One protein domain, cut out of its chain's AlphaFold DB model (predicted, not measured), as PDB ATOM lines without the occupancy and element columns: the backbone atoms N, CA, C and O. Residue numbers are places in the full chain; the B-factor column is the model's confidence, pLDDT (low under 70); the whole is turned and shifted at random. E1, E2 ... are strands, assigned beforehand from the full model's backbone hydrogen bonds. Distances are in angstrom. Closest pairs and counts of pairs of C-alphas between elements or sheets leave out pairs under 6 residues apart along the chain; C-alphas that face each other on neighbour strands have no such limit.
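This is residues 134 to 174 of the 206 residues of an uncharacterized protein of Catenulispora acidiphila (strain DSM 44928 / JCM 14897 / NBRC 102108 / NRRL B-24433 / ID139908) (UniProt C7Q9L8). This domain has little regular structure: a small two-stranded hairpin, E1 and E2, followed by a long unnamed stretch, residues 151 to 174, in wide loops. Residues 163 to 168 stick out, and residues 169 to 174 run back on the E1 side of the hairpin. The printed part has 41 residues, with no named helix and two named strands, E1 then E2, in one antiparallel sheet; the class is all strand, with 8 residues in named elements. It is only just compact, close to loose, with a radius of gyration of the C-alphas of 10.6 A and spans of 28 by 21 by 17 A.

E1, residues 135 to 138, begins at C-alpha 135 (21.260, 20.153, -5.356) and is 10.0 A long. E2, residues 147 to 150, is 10.5 A long and ends at C-alpha 150 (19.198, 16.367, -8.220).

E1 and E2 form a hairpin with a short link, antiparallel at 143 degrees between directions. C-alphas 137 and 148 face each other at 4.6 A. N 149 and O 136, 2.8 A apart, are within hydrogen-bond range.

The C-alphas farthest apart, of Gly 141 and Ala 166, are 30.0 A apart. The printed part has no cut, and no printed residue is under 70 in pLDDT.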
ATOM      1  N   PHE A 134      25.218  18.952  -7.435       92.25
ATOM      2  CA  PHE A 134      24.397  20.161  -7.575       92.25
ATOM      3  C   PHE A 134      22.953  19.911  -7.109       92.25
ATOM      4  O   PHE A 134      22.168  19.266  -7.798       92.25
ATOM      5  N   MET A 135      22.596  20.371  -5.914       92.00
ATOM      6  CA  MET A 135      21.260  20.153  -5.356       92.00
ATOM      7  C   MET A 135      20.372  21.345  -5.704       92.00
ATOM      8  O   MET A 135      20.736  22.485  -5.429       92.00
ATOM      9  N   ALA A 136      19.219  21.066  -6.306       92.38
ATOM     10  CA  ALA A 136      18.184  22.051  -6.577       92.38
ATOM     11  C   ALA A 136      17.061  21.912  -5.541       92.38
ATOM     12  O   ALA A 136      16.819  20.824  -5.017       92.38
ATOM     13  N   TYR A 137      16.379  23.017  -5.252       92.19
ATOM     14  CA  TYR A 137      15.368  23.103  -4.202       92.19
ATOM     15  C   TYR A 137      14.100  23.727  -4.783       92.19
ATOM     16  O   TYR A 137      14.091  24.890  -5.181       92.19
ATOM     17  N   ASP A 138      13.045  22.926  -4.884       91.44
ATOM     18  CA  ASP A 138      11.755  23.312  -5.444       91.44
ATOM     19  C   ASP A 138      10.876  23.941  -4.354       91.44
ATOM     20  O   ASP A 138      10.257  23.250  -3.544       91.44
ATOM     21  N   SER A 139      10.850  25.273  -4.333       90.25
ATOM     22  CA  SER A 139      10.060  26.089  -3.407       90.25
ATOM     23  C   SER A 139       8.635  26.384  -3.893       90.25
ATOM     24  O   SER A 139       7.927  27.146  -3.238       90.25
ATOM     25  N   SER A 140       8.192  25.812  -5.023       89.75
ATOM     26  CA  SER A 140       6.899  26.160  -5.640       89.75
ATOM     27  C   SER A 140       5.675  25.730  -4.821       89.75
ATOM     28  O   SER A 140       4.632  26.373  -4.907       89.75
ATOM     29  N   GLY A 141       5.803  24.666  -4.019       89.69
ATOM     30  CA  GLY A 141       4.758  24.190  -3.108       89.69
ATOM     31  C   GLY A 141       4.811  24.861  -1.732       89.69
ATOM     32  O   GLY A 141       3.865  25.535  -1.332       89.69
ATOM     33  N   ASN A 142       5.919  24.681  -1.007       89.50
ATOM     34  CA  ASN A 142       6.154  25.302   0.297       89.50
ATOM     35  C   ASN A 142       7.527  26.002   0.311       89.50
ATOM     36  O   ASN A 142       8.550  25.324   0.404       89.50
ATOM     37  N   PRO A 143       7.587  27.344   0.266       87.25
ATOM     38  CA  PRO A 143       8.854  28.072   0.338       87.25
ATOM     39  C   PRO A 143       9.637  27.877   1.645       87.25
ATOM     40  O   PRO A 143      10.849  28.071   1.648       87.25
ATOM     41  N   GLY A 144       8.964  27.504   2.743       88.50
ATOM     42  CA  GLY A 144       9.597  27.216   4.035       88.50
ATOM     43  C   GLY A 144      10.135  25.786   4.177       88.50
ATOM     44  O   GLY A 144      10.885  25.523   5.110       88.50
ATOM     45  N   ASP A 145       9.772  24.886   3.261       89.50
ATOM     46  CA  ASP A 145      10.244  23.495   3.195       89.50
ATOM     47  C   ASP A 145      10.393  23.081   1.716       89.50
ATOM     48  O   ASP A 145       9.540  22.379   1.160       89.50
ATOM     49  N   PRO A 146      11.409  23.617   1.011       92.00
ATOM     50  CA  PRO A 146      11.539  23.430  -0.424       92.00
ATOM     51  C   PRO A 146      12.038  22.017  -0.738       92.00
ATOM     52  O   PRO A 146      13.084  21.575  -0.254       92.00
ATOM     53  N   ARG A 147      11.317  21.313  -1.613       93.88
ATOM     54  CA  ARG A 147      11.588  19.906  -1.929       93.88
ATOM     55  C   ARG A 147      12.957  19.762  -2.616       93.88
ATOM     56  O   ARG A 147      13.145  20.325  -3.698       93.88
ATOM     57  N   PRO A 148      13.902  18.990  -2.056       94.38
ATOM     58  CA  PRO A 148      15.224  18.822  -2.641       94.38
ATOM     59  C   PRO A 148      15.180  17.851  -3.825       94.38
ATOM     60  O   PRO A 148      14.470  16.845  -3.804       94.38
ATOM     61  N   PHE A 149      15.982  18.115  -4.853       93.56
ATOM     62  CA  PHE A 149      16.186  17.201  -5.975       93.56
ATOM     63  C   PHE A 149      17.573  17.360  -6.616       93.56
ATOM     64  O   PHE A 149      18.340  18.275  -6.312       93.56
ATOM     65  N   LYS A 150      17.923  16.415  -7.492       90.81
ATOM     66  CA  LYS A 150      19.198  16.367  -8.220       90.81
ATOM     67  C   LYS A 150      18.938  16.486  -9.717       90.81
ATOM     68  O   LYS A 150      17.997  15.873 -10.213       90.81
ATOM     69  N   TRP A 151      19.806  17.189 -10.439       83.81
ATOM     70  CA  TRP A 151      19.767  17.235 -11.912       83.81
ATOM     71  C   TRP A 151      20.689  16.216 -12.587       83.81
ATOM     72  O   TRP A 151      20.667  16.082 -13.806       83.81
ATOM     73  N   GLY A 152      21.508  15.496 -11.818       84.00
ATOM     74  CA  GLY A 152      22.432  14.508 -12.359       84.00
ATOM     75  C   GLY A 152      22.596  13.294 -11.458       84.00
ATOM     76  O   GLY A 152      22.317  13.333 -10.259       84.00
ATOM     77  N   ASP A 153      23.097  12.220 -12.059       86.38
ATOM     78  CA  ASP A 153      23.495  11.023 -11.336       86.38
ATOM     79  C   ASP A 153      24.828  11.269 -10.608       86.38
ATOM     80  O   ASP A 153      25.885  11.413 -11.234       86.38
ATOM     81  N   TYR A 154      24.758  11.385  -9.280       87.00
ATOM     82  CA  TYR A 154      25.892  11.352  -8.353       87.00
ATOM     83  C   TYR A 154      25.452  10.809  -6.976       87.00
ATOM     84  O   TYR A 154      24.301  11.016  -6.560       87.00
ATOM     85  N   PRO A 155      26.362  10.155  -6.218       88.62
ATOM     86  CA  PRO A 155      25.973   9.304  -5.084       88.62
ATOM     87  C   PRO A 155      25.330  10.035  -3.899       88.62
ATOM     88  O   PRO A 155      24.486   9.480  -3.202       88.62
ATOM     89  N   ARG A 156      25.729  11.286  -3.638       88.94
ATOM     90  CA  ARG A 156      25.254  12.068  -2.480       88.94
ATOM     91  C   ARG A 156      23.767  12.393  -2.631       88.94
ATOM     92  O   ARG A 156      23.387  12.888  -3.686       88.94
ATOM     93  N   SER A 157      22.949  12.117  -1.609       90.94
ATOM     94  CA  SER A 157      21.482  12.282  -1.656       90.94
ATOM     95  C   SER A 157      21.028  13.733  -1.866       90.94
ATOM     96  O   SER A 157      21.824  14.656  -1.698       90.94
ATOM     97  N   ALA A 158      19.772  13.949  -2.271       92.56
ATOM     98  CA  ALA A 158      19.247  15.288  -2.567       92.56
ATOM     99  C   ALA A 158      19.226  16.183  -1.311       92.56
ATOM    100  O   ALA A 158      19.524  17.373  -1.366       92.56
ATOM    101  N   GLU A 159      19.001  15.561  -0.160       91.31
ATOM    102  CA  GLU A 159      18.918  16.131   1.182       91.31
ATOM    103  C   GLU A 159      20.301  16.480   1.773       91.31
ATOM    104  O   GLU A 159      20.387  16.856   2.940       91.31
ATOM    105  N   ARG A 160      21.404  16.352   1.008       89.06
ATOM    106  CA  ARG A 160      22.795  16.475   1.507       89.06
ATOM    107  C   ARG A 160      22.998  17.685   2.424       89.06
ATOM    108  O   ARG A 160      23.593  17.531   3.488       89.06
ATOM    109  N   TYR A 161      22.511  18.855   2.015       89.00
ATOM    110  CA  TYR A 161      22.712  20.121   2.732       89.00
ATOM    111  C   TYR A 161      21.615  20.448   3.764       89.00
ATOM    112  O   TYR A 161      21.675  21.494   4.399       89.00
ATOM    113  N   PHE A 162      20.664  19.536   3.995       87.75
ATOM    114  CA  PHE A 162      19.798  19.536   5.186       87.75
ATOM    115  C   PHE A 162      20.407  18.749   6.359       87.75
ATOM    116  O   PHE A 162      19.813  18.655   7.430       87.75
ATOM    117  N   SER A 163      21.604  18.182   6.176       85.56
ATOM    118  CA  SER A 163      22.350  17.467   7.211       85.56
ATOM    119  C   SER A 163      23.701  18.129   7.471       85.56
ATOM    120  O   SER A 163      24.291  18.738   6.576       85.56
ATOM    121  N   HIS A 164      24.214  18.002   8.697       86.19
ATOM    122  CA  HIS A 164      25.547  18.496   9.037       86.19
ATOM    123  C   HIS A 164      26.606  17.801   8.171       86.19
ATOM    124  O   HIS A 164      26.629  16.575   8.056       86.19
ATOM    125  N   SER A 165      27.519  18.582   7.592       84.06
ATOM    126  CA  SER A 165      28.602  18.064   6.759       84.06
ATOM    127  C   SER A 165      29.943  18.671   7.151       84.06
ATOM    128  O   SER A 165      30.025  19.840   7.513       84.06
ATOM    129  N   ALA A 166      31.013  17.887   7.018       81.75
ATOM    130  CA  ALA A 166      32.392  18.370   7.126       81.75
ATOM    131  C   ALA A 166      32.885  19.075   5.842       81.75
ATOM    132  O   ALA A 166      34.071  19.378   5.710       81.75
ATOM    133  N   ARG A 167      31.995  19.287   4.864       83.50
ATOM    134  CA  ARG A 167      32.233  20.072   3.650       83.50
ATOM    135  C   ARG A 167      31.292  21.270   3.642       83.50
ATOM    136  O   ARG A 167      30.133  21.143   4.030       83.50
ATOM    137  N   ASP A 168      31.804  22.396   3.176       85.06
ATOM    138  CA  ASP A 168      31.021  23.586   2.885       85.06
ATOM    139  C   ASP A 168      30.224  23.424   1.577       85.06
ATOM    140  O   ASP A 168      30.331  22.420   0.863       85.06
ATOM    141  N   PHE A 169      29.389  24.415   1.281       90.19
ATOM    142  CA  PHE A 169      28.647  24.526   0.032       90.19
ATOM    143  C   PHE A 169      28.389  25.996  -0.292       90.19
ATOM    144  O   PHE A 169      28.497  26.866   0.570       90.19
ATOM    145  N   VAL A 170      28.025  26.258  -1.545       91.88
ATOM    146  CA  VAL A 170      27.551  27.561  -2.010       91.88
ATOM    147  C   VAL A 170      26.069  27.416  -2.330       91.88
ATOM    148  O   VAL A 170      25.688  26.508  -3.069       91.88
ATOM    149  N   ALA A 171      25.237  28.290  -1.769       90.56
ATOM    150  CA  ALA A 171      23.829  28.398  -2.125       90.56
ATOM    151  C   ALA A 171      23.633  29.589  -3.069       90.56
ATOM    152  O   ALA A 171      24.089  30.694  -2.782       90.56
ATOM    153  N   VAL A 172      22.939  29.359  -4.183       89.44
ATOM    154  CA  VAL A 172      22.495  30.416  -5.096       89.44
ATOM    155  C   VAL A 172      20.979  30.458  -5.031       89.44
ATOM    156  O   VAL A 172      20.310  29.455  -5.271       89.44
ATOM    157  N   TYR A 173      20.442  31.624  -4.695       86.88
ATOM    158  CA  TYR A 173      19.008  31.854  -4.616       86.88
ATOM    159  C   TYR A 173      18.549  32.525  -5.904       86.88
ATOM    160  O   TYR A 173      19.187  33.470  -6.375       86.88
ATOM    161  N   ALA A 174      17.422  32.080  -6.460       82.06
ATOM    162  CA  ALA A 174      16.745  32.871  -7.473       82.06
ATOM    163  C   ALA A 174      16.425  34.239  -6.856       82.06
ATOM    164  O   ALA A 174      15.803  34.307  -5.792       82.06
TER     165      ALA A 174